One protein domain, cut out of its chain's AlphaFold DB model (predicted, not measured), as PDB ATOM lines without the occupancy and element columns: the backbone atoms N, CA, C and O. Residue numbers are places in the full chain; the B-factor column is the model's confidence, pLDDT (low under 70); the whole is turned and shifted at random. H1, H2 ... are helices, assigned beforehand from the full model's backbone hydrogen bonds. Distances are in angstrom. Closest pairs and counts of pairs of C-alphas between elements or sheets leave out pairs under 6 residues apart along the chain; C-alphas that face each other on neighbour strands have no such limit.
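Overview. This is residues 70 to 197 of the 197 residues of an uncharacterized protein of Sphingomonadales bacterium (UniProt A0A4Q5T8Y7). A loose all-helix rod: long helices H2 and H4 overlap in part, H1 packs on H2, and H3, H5 and H6 on H4. 128 residues are printed, with six named helices, H1 to H6. H2 to H6 form an up-and-down bundle, each against the one before. The C-alphas' radius of gyration is 18.1 A, the spans 60 by 29 by 25 A.

Arrangement. H1, residues 70 to 79, touches H2, 87 to 110, closest at C-alphas 75 and 90, 5.7 A. The hub H4, 134 to 157, touches H2 with 134 to 142 alone, closest at C-alphas 135 and 100, 4.1 A. H3, 113 to 125, H5, 161 to 173, and H6, 184 to 194, also touch H4. In H1, H2, H4 and H5 every O i to N i+4 pair inside the helix is within hydrogen-bond range, in H3 5 of 9 and in H6 5 of 7.

Along the chain. C-alpha 70 is at (76.117, 133.269, 145.142), C-alpha 194 at (108.146, 131.521, 173.288); H2 spans 34.8 A.

Size, cuts and confidence. Uncut, the printed part has pLDDT under 70 at residues 195 to 197.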
ATOM      1  N   PRO A  70      76.270 133.920 143.839       92.56
ATOM      2  CA  PRO A  70      76.117 133.269 145.142       92.56
ATOM      3  C   PRO A  70      76.440 134.192 146.328       92.56
ATOM      4  O   PRO A  70      75.711 134.203 147.318       92.56
ATOM      5  N   ALA A  71      77.489 135.014 146.217       93.44
ATOM      6  CA  ALA A  71      77.866 135.971 147.258       93.44
ATOM      7  C   ALA A  71      76.784 137.050 147.448       93.44
ATOM      8  O   ALA A  71      76.386 137.356 148.570       93.44
ATOM      9  N   PHE A  72      76.232 137.578 146.352       94.50
ATOM     10  CA  PHE A  72      75.161 138.575 146.416       94.50
ATOM     11  C   PHE A  72      73.841 137.989 146.923       94.50
ATOM     12  O   PHE A  72      73.118 138.665 147.654       94.50
ATOM     13  N   ALA A  73      73.543 136.726 146.612       91.56
ATOM     14  CA  ALA A  73      72.415 136.019 147.211       91.56
ATOM     15  C   ALA A  73      72.576 135.896 148.736       91.56
ATOM     16  O   ALA A  73      71.620 136.144 149.468       91.56
ATOM     17  N   ARG A  74      73.787 135.602 149.231       90.44
ATOM     18  CA  ARG A  74      74.086 135.598 150.675       90.44
ATOM     19  C   ARG A  74      73.914 136.985 151.302       90.44
ATOM     20  O   ARG A  74      73.312 137.085 152.372       90.44
ATOM     21  N   CYS A  75      74.375 138.046 150.633       92.12
ATOM     22  CA  CYS A  75      74.139 139.424 151.073       92.12
ATOM     23  C   CYS A  75      72.638 139.712 151.219       92.12
ATOM     24  O   CYS A  75      72.209 140.201 152.261       92.12
ATOM     25  N   ALA A  76      71.833 139.356 150.213       91.62
ATOM     26  CA  ALA A  76      70.386 139.529 150.263       91.62
ATOM     27  C   ALA A  76      69.764 138.741 151.424       91.62
ATOM     28  O   ALA A  76      69.098 139.329 152.263       91.62
ATOM     29  N   LEU A  77      70.058 137.442 151.546       89.69
ATOM     30  CA  LEU A  77      69.534 136.605 152.632       89.69
ATOM     31  C   LEU A  77      69.857 137.161 154.025       89.69
ATOM     32  O   LEU A  77      69.024 137.082 154.926       89.69
ATOM     33  N   THR A  78      71.055 137.720 154.199       90.00
ATOM     34  CA  THR A  78      71.507 138.284 155.477       90.00
ATOM     35  C   THR A  78      70.754 139.566 155.812       90.00
ATOM     36  O   THR A  78      70.226 139.702 156.914       90.00
ATOM     37  N   TRP A  79      70.661 140.483 154.850       92.25
ATOM     38  CA  TRP A  79      70.162 141.845 155.060       92.25
ATOM     39  C   TRP A  79      68.679 142.027 154.730       92.25
ATOM     40  O   TRP A  79      68.199 143.157 154.675       92.25
ATOM     41  N   THR A  80      67.954 140.922 154.526       88.62
ATOM     42  CA  THR A  80      66.488 140.895 154.383       88.62
ATOM     43  C   THR A  80      65.809 139.937 155.370       88.62
ATOM     44  O   THR A  80      64.614 139.661 155.242       88.62
ATOM     45  N   LYS A  81      66.565 139.338 156.303       79.19
ATOM     46  CA  LYS A  81      66.139 138.170 157.100       79.19
ATOM     47  C   LYS A  81      64.906 138.420 157.974       79.19
ATOM     48  O   LYS A  81      64.131 137.498 158.215       79.19
ATOM     49  N   ASP A  82      64.725 139.640 158.457       80.38
ATOM     50  CA  ASP A  82      63.608 140.053 159.313       80.38
ATOM     51  C   ASP A  82      62.409 140.606 158.517       80.38
ATOM     52  O   ASP A  82      61.451 141.122 159.093       80.38
ATOM     53  N   GLY A  83      62.438 140.485 157.185       79.44
ATOM     54  CA  GLY A  83      61.433 141.058 156.292       79.44
ATOM     55  C   GLY A  83      61.650 142.544 155.993       79.44
ATOM     56  O   GLY A  83      60.900 143.107 155.189       79.44
ATOM     57  N   THR A  84      62.678 143.164 156.570       85.56
ATOM     58  CA  THR A  84      63.110 144.526 156.267       85.56
ATOM     59  C   THR A  84      64.407 144.464 155.478       85.56
ATOM     60  O   THR A  84      65.332 143.752 155.846       85.56
ATOM     61  N   THR A  85      64.476 145.192 154.368       92.38
ATOM     62  CA  THR A  85      65.706 145.250 153.580       92.38
ATOM     63  C   THR A  85      66.553 146.426 154.027       92.38
ATOM     64  O   THR A  85      66.135 147.574 153.874       92.38
ATOM     65  N   ASP A  86      67.751 146.142 154.523       93.25
ATOM     66  CA  ASP A  86      68.770 147.160 154.754       93.25
ATOM     67  C   ASP A  86      69.614 147.350 153.491       93.25
ATOM     68  O   ASP A  86      70.602 146.647 153.259       93.25
ATOM     69  N   TRP A  87      69.200 148.290 152.640       95.00
ATOM     70  CA  TRP A  87      69.830 148.506 151.340       95.00
ATOM     71  C   TRP A  87      71.269 148.987 151.452       95.00
ATOM     72  O   TRP A  87      72.099 148.552 150.656       95.00
ATOM     73  N   GLY A  88      71.579 149.806 152.459       94.00
ATOM     74  CA  GLY A  88      72.949 150.239 152.731       94.00
ATOM     75  C   GLY A  88      73.863 149.059 153.054       94.00
ATOM     76  O   GLY A  88      74.958 148.948 152.508       94.00
ATOM     77  N   MET A  89      73.388 148.107 153.861       94.75
ATOM     78  CA  MET A  89      74.169 146.908 154.170       94.75
ATOM     79  C   MET A  89      74.229 145.913 153.003       94.75
ATOM     80  O   MET A  89      75.262 145.267 152.808       94.75
ATOM     81  N   MET A  90      73.177 145.814 152.183       94.88
ATOM     82  CA  MET A  90      73.212 145.030 150.941       94.88
ATOM     83  C   MET A  90      74.231 145.581 149.935       94.88
ATOM     84  O   MET A  90      75.025 144.807 149.397       94.88
ATOM     85  N   GLU A  91      74.220 146.895 149.686       96.00
ATOM     86  CA  GLU A  91      75.180 147.587 148.814       96.00
ATOM     87  C   GLU A  91      76.609 147.389 149.315       96.00
ATOM     88  O   GLU A  91      77.473 146.933 148.555       96.00
ATOM     89  N   TYR A  92      76.821 147.630 150.611       96.12
ATOM     90  CA  TYR A  92      78.119 147.488 151.249       96.12
ATOM     91  C   TYR A  92      78.649 146.059 151.102       96.12
ATOM     92  O   TYR A  92      79.762 145.863 150.617       96.12
ATOM     93  N   CYS A  93      77.826 145.057 151.425       96.06
ATOM     94  CA  CYS A  93      78.179 143.641 151.311       96.06
ATOM     95  C   CYS A  93      78.555 143.234 149.876       96.06
ATOM     96  O   CYS A  93      79.504 142.476 149.663       96.06
ATOM     97  N   ALA A  94      77.836 143.739 148.868       95.75
ATOM     98  CA  ALA A  94      78.162 143.452 147.473       95.75
ATOM     99  C   ALA A  94      79.524 144.039 147.077       95.75
ATOM    100  O   ALA A  94      80.335 143.370 146.430       95.75
ATOM    101  N   ARG A  95      79.805 145.278 147.494       97.12
ATOM    102  CA  ARG A  95      81.084 145.939 147.210       97.12
ATOM    103  C   ARG A  95      82.254 145.283 147.913       97.12
ATOM    104  O   ARG A  95      83.262 145.036 147.255       97.12
ATOM    105  N   THR A  96      82.124 144.962 149.198       96.69
ATOM    106  CA  THR A  96      83.195 144.284 149.938       96.69
ATOM    107  C   THR A  96      83.506 142.921 149.335       96.69
ATOM    108  O   THR A  96      84.672 142.557 149.246       96.69
ATOM    109  N   ASN A  97      82.514 142.206 148.796       97.12
ATOM    110  CA  ASN A  97      82.769 140.971 148.057       97.12
ATOM    111  C   ASN A  97      83.569 141.200 146.763       97.12
ATOM    112  O   ASN A  97      84.499 140.447 146.467       97.12
ATOM    113  N   ILE A  98      83.254 142.242 145.990       97.00
ATOM    114  CA  ILE A  98      84.027 142.588 144.785       97.00
ATOM    115  C   ILE A  98      85.465 142.972 145.151       97.00
ATOM    116  O   ILE A  98      86.418 142.454 144.557       97.00
ATOM    117  N   ASP A  99      85.628 143.862 146.129       96.75
ATOM    118  CA  ASP A  99      86.935 144.333 146.584       96.75
ATOM    119  C   ASP A  99      87.755 143.186 147.191       96.75
ATOM    120  O   ASP A  99      88.896 142.965 146.783       96.75
ATOM    121  N   GLY A 100      87.151 142.372 148.057       96.75
ATOM    122  CA  GLY A 100      87.763 141.178 148.632       96.75
ATOM    123  C   GLY A 100      88.217 140.191 147.559       96.75
ATOM    124  O   GLY A 100      89.338 139.685 147.598       96.75
ATOM    125  N   LYS A 101      87.423 139.975 146.502       96.62
ATOM    126  CA  LYS A 101      87.828 139.093 145.399       96.62
ATOM    127  C   LYS A 101      89.048 139.632 144.659       96.62
ATOM    128  O   LYS A 101      89.948 138.853 144.308       96.62
ATOM    129  N   ARG A 102      89.078 140.940 144.390       96.38
ATOM    130  CA  ARG A 102      90.226 141.612 143.767       96.38
ATOM    131  C   ARG A 102      91.467 141.445 144.640       96.38
ATOM    132  O   ARG A 102      92.502 141.001 144.139       96.38
ATOM    133  N   ASP A 103      91.340 141.725 145.928       94.12
ATOM    134  CA  ASP A 103      92.436 141.677 146.891       94.12
ATOM    135  C   ASP A 103      92.968 140.248 147.059       94.12
ATOM    136  O   ASP A 103      94.174 140.018 146.963       94.12
ATOM    137  N   PHE A 104      92.083 139.256 147.189       95.38
ATOM    138  CA  PHE A 104      92.454 137.841 147.201       95.38
ATOM    139  C   PHE A 104      93.199 137.435 145.926       95.38
ATOM    140  O   PHE A 104      94.192 136.709 145.983       95.38
ATOM    141  N   THR A 105      92.741 137.896 144.760       93.88
ATOM    142  CA  THR A 105      93.379 137.570 143.477       93.88
ATOM    143  C   THR A 105      94.795 138.142 143.402       93.88
ATOM    144  O   THR A 105      95.714 137.418 143.010       93.88
ATOM    145  N   ALA A 106      94.988 139.391 143.834       91.94
ATOM    146  CA  ALA A 106      96.305 140.015 143.926       91.94
ATOM    147  C   ALA A 106      97.219 139.256 144.906       91.94
ATOM    148  O   ALA A 106      98.309 138.821 144.535       91.94
ATOM    149  N   LEU A 107      96.732 138.981 146.121       90.56
ATOM    150  CA  LEU A 107      97.469 138.222 147.136       90.56
ATOM    151  C   LEU A 107      97.893 136.847 146.624       90.56
ATOM    152  O   LEU A 107      99.048 136.448 146.768       90.56
ATOM    153  N   ARG A 108      96.975 136.111 145.993       90.38
ATOM    154  CA  ARG A 108      97.242 134.771 145.468       90.38
ATOM    155  C   ARG A 108      98.293 134.783 144.355       90.38
ATOM    156  O   ARG A 108      99.092 133.844 144.293       90.38
ATOM    157  N   ALA A 109      98.301 135.808 143.501       88.56
ATOM    158  CA  ALA A 109      99.292 135.969 142.437       88.56
ATOM    159  C   ALA A 109     100.705 136.199 143.002       88.56
ATOM    160  O   ALA A 109     101.659 135.569 142.542       88.56
ATOM    161  N   ASP A 110     100.814 137.005 144.058       83.25
ATOM    162  CA  ASP A 110     102.091 137.363 144.689       83.25
ATOM    163  C   ASP A 110     102.612 136.295 145.670       83.25
ATOM    164  O   ASP A 110     103.752 136.342 146.149       83.25
ATOM    165  N   THR A 111     101.795 135.284 145.970       86.81
ATOM    166  CA  THR A 111     102.102 134.256 146.964       86.81
ATOM    167  C   THR A 111     102.971 133.122 146.396       86.81
ATOM    168  O   THR A 111     102.652 132.480 145.387       86.81
ATOM    169  N   LYS A 112     104.070 132.812 147.103       82.69
ATOM    170  CA  LYS A 112     104.975 131.683 146.800       82.69
ATOM    171  C   LYS A 112     104.255 130.334 146.901       82.69
ATOM    172  O   LYS A 112     103.363 130.161 147.724       82.69
ATOM    173  N   ASN A 113     104.731 129.331 146.157       77.31
ATOM    174  CA  ASN A 113     104.117 127.993 146.096       77.31
ATOM    175  C   ASN A 113     103.839 127.354 147.472       77.31
ATOM    176  O   ASN A 113     102.786 126.754 147.639       77.31
ATOM    177  N   LEU A 114     104.735 127.518 148.457       71.69
ATOM    178  CA  LEU A 114     104.562 126.965 149.811       71.69
ATOM    179  C   LEU A 114     103.324 127.527 150.540       71.69
ATOM    180  O   LEU A 114     102.703 126.828 151.327       71.69
ATOM    181  N   LEU A 115     102.973 128.788 150.282       88.12
ATOM    182  CA  LEU A 115     101.852 129.482 150.924       88.12
ATOM    183  C   LEU A 115     100.559 129.385 150.118       88.12
ATOM    184  O   LEU A 115      99.480 129.621 150.650       88.12
ATOM    185  N   ARG A 116     100.661 129.026 148.833       89.19
ATOM    186  CA  ARG A 116      99.510 128.965 147.933       89.19
ATOM    187  C   ARG A 116      98.455 127.981 148.429       89.19
ATOM    188  O   ARG A 116      97.276 128.254 148.261       89.19
ATOM    189  N   THR A 117      98.857 126.875 149.056       89.00
ATOM    190  CA  THR A 117      97.907 125.913 149.630       89.00
ATOM    191  C   THR A 117      97.176 126.493 150.843       89.00
ATOM    192  O   THR A 117      95.954 126.425 150.864       89.00
ATOM    193  N   SER A 118      97.875 127.152 151.781       90.81
ATOM    194  CA  SER A 118      97.245 127.854 152.919       90.81
ATOM    195  C   SER A 118      96.283 128.950 152.460       90.81
ATOM    196  O   SER A 118      95.163 129.034 152.943       90.81
ATOM    197  N   VAL A 119      96.681 129.747 151.466       93.44
ATOM    198  CA  VAL A 119      95.822 130.794 150.892       93.44
ATOM    199  C   VAL A 119      94.612 130.202 150.162       93.44
ATOM    200  O   VAL A 119      93.517 130.742 150.261       93.44
ATOM    201  N   ASN A 120      94.768 129.093 149.433       92.25
ATOM    202  CA  ASN A 120      93.632 128.443 148.778       92.25
ATOM    203  C   ASN A 120      92.673 127.797 149.792       92.25
ATOM    204  O   ASN A 120      91.479 127.756 149.513       92.25
ATOM    205  N   LYS A 121      93.171 127.319 150.943       92.00
ATOM    206  CA  LYS A 121      92.326 126.770 152.015       92.00
ATOM    207  C   LYS A 121      91.351 127.819 152.556       92.00
ATOM    208  O   LYS A 121      90.193 127.485 152.745       92.00
ATOM    209  N   CYS A 122      91.750 129.092 152.632       94.19
ATOM    210  CA  CYS A 122      90.832 130.182 152.984       94.19
ATOM    211  C   CYS A 122      89.579 130.233 152.099       94.19
ATOM    212  O   CYS A 122      88.507 130.564 152.579       94.19
ATOM    213  N   VAL A 123      89.685 129.887 150.808       94.81
ATOM    214  CA  VAL A 123      88.503 129.813 149.936       94.81
ATOM    215  C   VAL A 123      87.569 128.698 150.390       94.81
ATOM    216  O   VAL A 123      86.364 128.891 150.375       94.81
ATOM    217  N   ALA A 124      88.111 127.541 150.770       91.50
ATOM    218  CA  ALA A 124      87.307 126.413 151.226       91.50
ATOM    219  C   ALA A 124      86.641 126.700 152.578       91.50
ATOM    220  O   ALA A 124      85.453 126.440 152.720       91.50
ATOM    221  N   ASP A 125      87.386 127.272 153.527       91.25
ATOM    222  CA  ASP A 125      86.905 127.517 154.889       91.25
ATOM    223  C   ASP A 125      85.827 128.623 154.937       91.25
ATOM    224  O   ASP A 125      84.889 128.538 155.723       91.25
ATOM    225  N   GLU A 126      85.925 129.630 154.063       94.25
ATOM    226  CA  GLU A 126      85.032 130.805 154.044       94.25
ATOM    227  C   GLU A 126      83.974 130.753 152.918       94.25
ATOM    228  O   GLU A 126      83.274 131.734 152.639       94.25
ATOM    229  N   THR A 127      83.855 129.609 152.235       93.06
ATOM    230  CA  THR A 127      82.750 129.345 151.302       93.06
ATOM    231  C   THR A 127      81.710 128.474 151.986       93.06
ATOM    232  O   THR A 127      81.898 127.272 152.156       93.06
ATOM    233  N   GLU A 128      80.570 129.071 152.315       87.88
ATOM    234  CA  GLU A 128      79.439 128.393 152.950       87.88
ATOM    235  C   GLU A 128      78.339 128.157 151.909       87.88
ATOM    236  O   GLU A 128      77.997 129.070 151.163       87.88
ATOM    237  N   ASP A 129      77.816 126.931 151.806       87.25
ATOM    238  CA  ASP A 129      76.746 126.560 150.860       87.25
ATOM    239  C   ASP A 129      77.000 126.980 149.394       87.25
ATOM    240  O   ASP A 129      76.084 127.257 148.619       87.25
ATOM    241  N   GLY A 130      78.274 127.028 148.989       86.00
ATOM    242  CA  GLY A 130      78.686 127.467 147.652       86.00
ATOM    243  C   GLY A 130      78.672 128.988 147.441       86.00
ATOM    244  O   GLY A 130      78.927 129.441 146.324       86.00
ATOM    245  N   ALA A 131      78.414 129.773 148.489       89.50
ATOM    246  CA  ALA A 131      78.483 131.227 148.499       89.50
ATOM    247  C   ALA A 131      79.794 131.706 149.154       89.50
ATOM    248  O   ALA A 131      79.906 131.714 150.383       89.50
ATOM    249  N   PRO A 132      80.801 132.112 148.358       93.31
ATOM    250  CA  PRO A 132      82.042 132.640 148.908       93.31
ATOM    251  C   PRO A 132      81.793 133.991 149.582       93.31
ATOM    252  O   PRO A 132      81.168 134.866 148.982       93.31
ATOM    253  N   ASP A 133      82.324 134.178 150.788       94.94
ATOM    254  CA  ASP A 133      82.521 135.513 151.360       94.94
ATOM    255  C   ASP A 133      83.920 135.999 150.991       94.94
ATOM    256  O   ASP A 133      84.916 135.683 151.638       94.94
ATOM    257  N   TRP A 134      84.008 136.733 149.886       96.75
ATOM    258  CA  TRP A 134      85.295 137.141 149.340       96.75
ATOM    259  C   TRP A 134      86.058 138.124 150.227       96.75
ATOM    260  O   TRP A 134      87.287 138.168 150.129       96.75
ATOM    261  N   ASP A 135      85.370 138.883 151.081       95.31
ATOM    262  CA  ASP A 135      86.027 139.760 152.050       95.31
ATOM    263  C   ASP A 135      86.699 138.928 153.149       95.31
ATOM    264  O   ASP A 135      87.910 139.048 153.373       95.31
ATOM    265  N   SER A 136      85.961 137.979 153.733       95.81
ATOM    266  CA  SER A 136      86.502 137.034 154.720       95.81
ATOM    267  C   SER A 136      87.623 136.169 154.133       95.81
ATOM    268  O   SER A 136      88.694 136.049 154.733       95.81
ATOM    269  N   ILE A 137      87.463 135.670 152.900       97.12
ATOM    270  CA  ILE A 137      88.506 134.935 152.160       97.12
ATOM    271  C   ILE A 137      89.778 135.778 152.018       97.12
ATOM    272  O   ILE A 137      90.887 135.285 152.252       97.12
ATOM    273  N   ALA A 138      89.648 137.044 151.608       96.25
ATOM    274  CA  ALA A 138      90.790 137.938 151.457       96.25
ATOM    275  C   ALA A 138      91.456 138.224 152.806       96.25
ATOM    276  O   ALA A 138      92.686 138.254 152.883       96.25
ATOM    277  N   SER A 139      90.665 138.398 153.866       96.12
ATOM    278  CA  SER A 139      91.163 138.590 155.226       96.12
ATOM    279  C   SER A 139      91.950 137.376 155.723       96.12
ATOM    280  O   SER A 139      93.115 137.521 156.094       96.12
ATOM    281  N   CYS A 140      91.392 136.169 155.602       95.50
ATOM    282  CA  CYS A 140      92.094 134.924 155.913       95.50
ATOM    283  C   CYS A 140      93.405 134.809 155.120       95.50
ATOM    284  O   CYS A 140      94.465 134.527 155.681       95.50
ATOM    285  N   ALA A 141      93.379 135.091 153.812       95.00
ATOM    286  CA  ALA A 141      94.576 135.030 152.979       95.00
ATOM    287  C   ALA A 141      95.656 136.027 153.436       95.00
ATOM    288  O   ALA A 141      96.841 135.674 153.472       95.00
ATOM    289  N   ARG A 142      95.266 137.253 153.818       94.88
ATOM    290  CA  ARG A 142      96.175 138.254 154.399       94.88
ATOM    291  C   ARG A 142      96.807 137.743 155.689       94.88
ATOM    292  O   ARG A 142      98.026 137.853 155.830       94.88
ATOM    293  N   ASP A 143      96.022 137.137 156.572       93.56
ATOM    294  CA  ASP A 143      96.510 136.588 157.840       93.56
ATOM    295  C   ASP A 143      97.493 135.433 157.627       93.56
ATOM    296  O   ASP A 143      98.530 135.373 158.290       93.56
ATOM    297  N   GLN A 144      97.249 134.556 156.649       93.50
ATOM    298  CA  GLN A 144      98.181 133.475 156.314       93.50
ATOM    299  C   GLN A 144      99.517 134.014 155.772       93.50
ATOM    300  O   GLN A 144     100.598 133.567 156.177       93.50
ATOM    301  N   VAL A 145      99.474 135.010 154.882       91.75
ATOM    302  CA  VAL A 145     100.686 135.646 154.334       91.75
ATOM    303  C   VAL A 145     101.447 136.421 155.419       91.75
ATOM    304  O   VAL A 145     102.675 136.300 155.518       91.75
ATOM    305  N   GLY A 146     100.732 137.187 156.245       91.62
ATOM    306  CA  GLY A 146     101.279 137.937 157.374       91.62
ATOM    307  C   GLY A 146     101.912 137.018 158.414       91.62
ATOM    308  O   GLY A 146     103.084 137.183 158.748       91.62
ATOM    309  N   GLY A 147     101.199 135.966 158.820       90.44
ATOM    310  CA  GLY A 147     101.685 134.976 159.774       90.44
ATOM    311  C   GLY A 147     102.984 134.308 159.315       90.44
ATOM    312  O   GLY A 147     103.946 134.185 160.074       90.44
ATOM    313  N   HIS A 148     103.086 133.949 158.033       91.75
ATOM    314  CA  HIS A 148     104.327 133.390 157.499       91.75
ATOM    315  C   HIS A 148     105.495 134.383 157.583       91.75
ATOM    316  O   HIS A 148     106.619 134.009 157.938       91.75
ATOM    317  N   ARG A 149     105.247 135.656 157.250       90.75
ATOM    318  CA  ARG A 149     106.254 136.720 157.342       90.75
ATOM    319  C   ARG A 149     106.708 136.923 158.789       90.75
ATOM    320  O   ARG A 149     107.915 136.977 159.031       90.75
ATOM    321  N   ASP A 150     105.776 136.990 159.728       91.19
ATOM    322  CA  ASP A 150     106.064 137.239 161.140       91.19
ATOM    323  C   ASP A 150     106.810 136.070 161.785       91.19
ATOM    324  O   ASP A 150     107.797 136.278 162.495       91.19
ATOM    325  N   LEU A 151     106.447 134.829 161.453       89.44
ATOM    326  CA  LEU A 151     107.175 133.653 161.926       89.44
ATOM    327  C   LEU A 151     108.630 133.646 161.428       89.44
ATOM    328  O   LEU A 151     109.553 133.303 162.174       89.44
ATOM    329  N   ALA A 152     108.862 134.072 160.182       89.19
ATOM    330  CA  ALA A 152     110.211 134.225 159.645       89.19
ATOM    331  C   ALA A 152     111.007 135.321 160.379       89.19
ATOM    332  O   ALA A 152     112.214 135.159 160.588       89.19
ATOM    333  N   LEU A 153     110.354 136.411 160.796       90.81
ATOM    334  CA  LEU A 153     110.975 137.459 161.611       90.81
ATOM    335  C   LEU A 153     111.314 136.959 163.018       90.81
ATOM    336  O   LEU A 153     112.444 137.164 163.464       90.81
ATOM    337  N   PHE A 154     110.405 136.243 163.685       88.62
ATOM    338  CA  PHE A 154     110.687 135.627 164.985       88.62
ATOM    339  C   PHE A 154     111.870 134.675 164.913       88.62
ATOM    340  O   PHE A 154     112.788 134.776 165.724       88.62
ATOM    341  N   ARG A 155     111.917 133.811 163.893       89.06
ATOM    342  CA  ARG A 155     113.041 132.890 163.718       89.06
ATOM    343  C   ARG A 155     114.373 133.618 163.529       89.06
ATOM    344  O   ARG A 155     115.387 133.162 164.051       89.06
ATOM    345  N   ARG A 156     114.394 134.726 162.780       91.19
ATOM    346  CA  ARG A 156     115.606 135.542 162.575       91.19
ATOM    347  C   ARG A 156     116.051 136.256 163.845       91.19
ATOM    348  O   ARG A 156     117.246 136.441 164.035       91.19
ATOM    349  N   ALA A 157     115.101 136.672 164.672       89.19
ATOM    350  CA  ALA A 157     115.380 137.424 165.884       89.19
ATOM    351  C   ALA A 157     115.660 136.537 167.113       89.19
ATOM    352  O   ALA A 157     116.041 137.065 168.155       89.19
ATOM    353  N   ALA A 158     115.479 135.219 166.999       89.44
ATOM    354  CA  ALA A 158     115.811 134.248 168.037       89.44
ATOM    355  C   ALA A 158     117.324 134.217 168.312       89.44
ATOM    356  O   ALA A 158     118.144 133.964 167.419       89.44
ATOM    357  N   SER A 159     117.683 134.445 169.572       90.50
ATOM    358  CA  SER A 159     119.059 134.588 170.043       90.50
ATOM    359  C   SER A 159     119.740 133.242 170.311       90.50
ATOM    360  O   SER A 159     120.953 133.116 170.144       90.50
ATOM    361  N   THR A 160     118.963 132.204 170.632       90.00
ATOM    362  CA  THR A 160     119.456 130.864 170.977       90.00
ATOM    363  C   THR A 160     119.007 129.789 169.983       90.00
ATOM    364  O   THR A 160     118.063 129.959 169.206       90.00
ATOM    365  N   ALA A 161     119.690 128.640 170.001       87.62
ATOM    366  CA  ALA A 161     119.276 127.466 169.234       87.62
ATOM    367  C   ALA A 161     117.936 126.894 169.735       87.62
ATOM    368  O   ALA A 161     117.110 126.483 168.922       87.62
ATOM    369  N   THR A 162     117.702 126.927 171.050       90.44
ATOM    370  CA  THR A 162     116.472 126.435 171.686       90.44
ATOM    371  C   THR A 162     115.250 127.253 171.271       90.44
ATOM    372  O   THR A 162     114.235 126.676 170.894       90.44
ATOM    373  N   GLU A 163     115.353 128.586 171.239       89.50
ATOM    374  CA  GLU A 163     114.268 129.453 170.747       89.50
ATOM    375  C   GLU A 163     113.915 129.136 169.287       89.50
ATOM    376  O   GLU A 163     112.742 129.005 168.940       89.50
ATOM    377  N   ARG A 164     114.924 128.951 168.421       90.38
ATOM    378  CA  ARG A 164     114.692 128.585 167.012       90.38
ATOM    379  C   ARG A 164     113.996 127.233 166.882       90.38
ATOM    380  O   ARG A 164     113.079 127.114 166.075       90.38
ATOM    381  N   GLN A 165     114.411 126.237 167.669       91.12
ATOM    382  CA  GLN A 165     113.767 124.921 167.701       91.12
ATOM    383  C   GLN A 165     112.313 125.015 168.176       91.12
ATOM    384  O   GLN A 165     111.439 124.398 167.573       91.12
ATOM    385  N   GLY A 166     112.039 125.823 169.202       90.69
ATOM    386  CA  GLY A 166     110.680 126.074 169.677       90.69
ATOM    387  C   GLY A 166     109.783 126.709 168.608       90.69
ATOM    388  O   GLY A 166     108.668 126.247 168.378       90.69
ATOM    389  N   ILE A 167     110.284 127.715 167.885       90.69
ATOM    390  CA  ILE A 167     109.555 128.346 166.769       90.69
ATOM    391  C   ILE A 167     109.282 127.335 165.642       90.69
ATOM    392  O   ILE A 167     108.192 127.319 165.066       90.69
ATOM    393  N   ASP A 168     110.245 126.460 165.338       91.19
ATOM    394  CA  ASP A 168     110.068 125.395 164.347       91.19
ATOM    395  C   ASP A 168     109.014 124.365 164.772       91.19
ATOM    396  O   ASP A 168     108.223 123.922 163.935       91.19
ATOM    397  N   LEU A 169     108.960 124.026 166.063       92.62
ATOM    398  CA  LEU A 169     107.920 123.169 166.634       92.62
ATOM    399  C   LEU A 169     106.534 123.806 166.505       92.62
ATOM    400  O   LEU A 169     105.616 123.130 166.047       92.62
ATOM    401  N   CYS A 170     106.392 125.103 166.797       93.25
ATOM    402  CA  CYS A 170     105.132 125.828 166.607       93.25
ATOM    403  C   CYS A 170     104.615 125.730 165.166       93.25
ATOM    404  O   CYS A 170     103.430 125.493 164.946       93.25
ATOM    405  N   ARG A 171     105.504 125.859 164.171       91.50
ATOM    406  CA  ARG A 171     105.135 125.679 162.759       91.50
ATOM    407  C   ARG A 171     104.615 124.269 162.476       91.50
ATOM    408  O   ARG A 171     103.654 124.118 161.737       91.50
ATOM    409  N   MET A 172     105.283 123.246 163.009       89.12
ATOM    410  CA  MET A 172     104.907 121.845 162.778       89.12
ATOM    411  C   MET A 172     103.597 121.473 163.477       89.12
ATOM    412  O   MET A 172     102.834 120.680 162.942       89.12
ATOM    413  N   GLN A 173     103.329 122.050 164.649       91.25
ATOM    414  CA  GLN A 173     102.088 121.833 165.396       91.25
ATOM    415  C   GLN A 173     100.889 122.562 164.789       91.25
ATOM    416  O   GLN A 173      99.763 122.116 164.961       91.25
ATOM    417  N   ALA A 174     101.126 123.656 164.065       89.44
ATOM    418  CA  ALA A 174     100.088 124.392 163.353       89.44
ATOM    419  C   ALA A 174      99.743 123.782 161.981       89.44
ATOM    420  O   ALA A 174      99.129 124.447 161.152       89.44
ATOM    421  N   VAL A 175     100.173 122.550 161.705       89.00
ATOM    422  CA  VAL A 175      99.737 121.820 160.515       89.00
ATOM    423  C   VAL A 175      98.338 121.279 160.777       89.00
ATOM    424  O   VAL A 175      98.151 120.453 161.669       89.00
ATOM    425  N   ASP A 176      97.377 121.731 159.981       80.12
ATOM    426  CA  ASP A 176      96.062 121.119 159.882       80.12
ATOM    427  C   ASP A 176      96.239 119.637 159.517       80.12
ATOM    428  O   ASP A 176      96.866 119.300 158.507       80.12
ATOM    429  N   ALA A 177      95.748 118.749 160.381       74.50
ATOM    430  CA  ALA A 177      95.941 117.313 160.238       74.50
ATOM    431  C   ALA A 177      95.176 116.731 159.041       74.50
ATOM    432  O   ALA A 177      95.620 115.729 158.473       74.50
ATOM    433  N   GLU A 178      94.060 117.352 158.658       79.88
ATOM    434  CA  GLU A 178      93.206 116.899 157.563       79.88
ATOM    435  C   GLU A 178      93.821 117.303 156.222       79.88
ATOM    436  O   GLU A 178      94.053 116.456 155.356       79.88
ATOM    437  N   ASP A 179      94.213 118.572 156.100       77.12
ATOM    438  CA  ASP A 179      94.685 119.130 154.829       77.12
ATOM    439  C   ASP A 179      96.210 119.108 154.662       77.12
ATOM    440  O   ASP A 179      96.734 119.346 153.570       77.12
ATOM    441  N   LYS A 180      96.956 118.804 155.732       82.44
ATOM    442  CA  LYS A 180      98.430 118.878 155.781       82.44
ATOM    443  C   LYS A 180      98.959 120.265 155.397       82.44
ATOM    444  O   LYS A 180     100.043 120.400 154.820       82.44
ATOM    445  N   VAL A 181      98.190 121.298 155.726       87.50
ATOM    446  CA  VAL A 181      98.474 122.708 155.444       87.50
ATOM    447  C   VAL A 181      98.871 123.404 156.736       87.50
ATOM    448  O   VAL A 181      98.284 123.156 157.778       87.50
ATOM    449  N   VAL A 182      99.868 124.287 156.691       88.69
ATOM    450  CA  VAL A 182     100.230 125.092 157.867       88.69
ATOM    451  C   VAL A 182      99.255 126.259 157.998       88.69
ATOM    452  O   VAL A 182      99.121 127.047 157.057       88.69
ATOM    453  N   ASP A 183      98.651 126.400 159.175       90.88
ATOM    454  CA  ASP A 183      97.998 127.623 159.626       90.88
ATOM    455  C   ASP A 183      99.047 128.562 160.239       90.88
ATOM    456  O   ASP A 183      99.496 128.430 161.385       90.88
ATOM    457  N   TRP A 184      99.477 129.531 159.440       89.81
ATOM    458  CA  TRP A 184     100.563 130.428 159.807       89.81
ATOM    459  C   TRP A 184     100.173 131.422 160.899       89.81
ATOM    460  O   TRP A 184     101.034 131.808 161.694       89.81
ATOM    461  N   ALA A 185      98.895 131.795 160.990       87.12
ATOM    462  CA  ALA A 185      98.406 132.655 162.062       87.12
ATOM    463  C   ALA A 185      98.513 131.935 163.416       87.12
ATOM    464  O   ALA A 185      99.024 132.488 164.397       87.12
ATOM    465  N   ASN A 186      98.128 130.655 163.466       89.94
ATOM    466  CA  ASN A 186      98.309 129.825 164.658       89.94
ATOM    467  C   ASN A 186      99.781 129.586 165.012       89.94
ATOM    468  O   ASN A 186     100.154 129.703 166.186       89.94
ATOM    469  N   ALA A 187     100.637 129.339 164.018       90.69
ATOM    470  CA  ALA A 187     102.074 129.191 164.244       90.69
ATOM    471  C   ALA A 187     102.685 130.438 164.912       90.69
ATOM    472  O   ALA A 187     103.483 130.315 165.846       90.69
ATOM    473  N   VAL A 188     102.285 131.641 164.481       91.81
ATOM    474  CA  VAL A 188     102.740 132.915 165.066       91.81
ATOM    475  C   VAL A 188     102.243 133.100 166.490       91.81
ATOM    476  O   VAL A 188     103.040 133.472 167.352       91.81
ATOM    477  N   ARG A 189     100.972 132.790 166.779       91.62
ATOM    478  CA  ARG A 189     100.436 132.851 168.152       91.62
ATOM    479  C   ARG A 189     101.218 131.952 169.111       91.62
ATOM    480  O   ARG A 189     101.484 132.354 170.242       91.62
ATOM    481  N   CYS A 190     101.622 130.767 168.656       92.69
ATOM    482  CA  CYS A 190     102.494 129.874 169.417       92.69
ATOM    483  C   CYS A 190     103.902 130.471 169.600       92.69
ATOM    484  O   CYS A 190     104.382 130.584 170.729       92.69
ATOM    485  N   ALA A 191     104.543 130.929 168.521       90.44
ATOM    486  CA  ALA A 191     105.905 131.464 168.561       90.44
ATOM    487  C   ALA A 191     106.034 132.751 169.393       90.44
ATOM    488  O   ALA A 191     107.035 132.941 170.082       90.44
ATOM    489  N   ALA A 192     105.015 133.613 169.381       88.38
ATOM    490  CA  ALA A 192     104.982 134.826 170.191       88.38
ATOM    491  C   ALA A 192     105.078 134.514 171.693       88.38
ATOM    492  O   ALA A 192     105.735 135.250 172.424       88.38
ATOM    493  N   ARG A 193     104.494 133.396 172.150       88.31
ATOM    494  CA  ARG A 193     104.585 132.963 173.554       88.31
ATOM    495  C   ARG A 193     105.999 132.554 173.941       88.31
ATOM    496  O   ARG A 193     106.403 132.834 175.056       88.31
ATOM    497  N   ILE A 194     106.761 131.951 173.028       81.38
ATOM    498  CA  ILE A 194     108.146 131.521 173.288       81.38
ATOM    499  C   ILE A 194     109.055 132.719 173.563       81.38
ATOM    500  O   ILE A 194     109.973 132.597 174.353       81.38
ATOM    501  N   ARG A 195     108.791 133.872 172.941       66.94
ATOM    502  CA  ARG A 195     109.623 135.078 173.072       66.94
ATOM    503  C   ARG A 195     109.281 135.950 174.289       66.94
ATOM    504  O   ARG A 195     109.988 136.915 174.559       66.94
ATOM    505  N   ILE A 196     108.162 135.668 174.960       60.00
ATOM    506  CA  ILE A 196     107.742 136.350 176.196       60.00
ATOM    507  C   ILE A 196     108.439 135.729 177.426       60.00
ATOM    508  O   ILE A 196     108.448 136.347 178.491       60.00
ATOM    509  N   TYR A 197     109.056 134.554 177.271       46.34
ATOM    510  CA  TYR A 197     109.823 133.836 178.293       46.34
ATOM    511  C   TYR A 197     111.302 133.750 177.915       46.34
ATOM    512  O   TYR A 197     112.121 133.625 178.852       46.34
TER     513      TYR A 197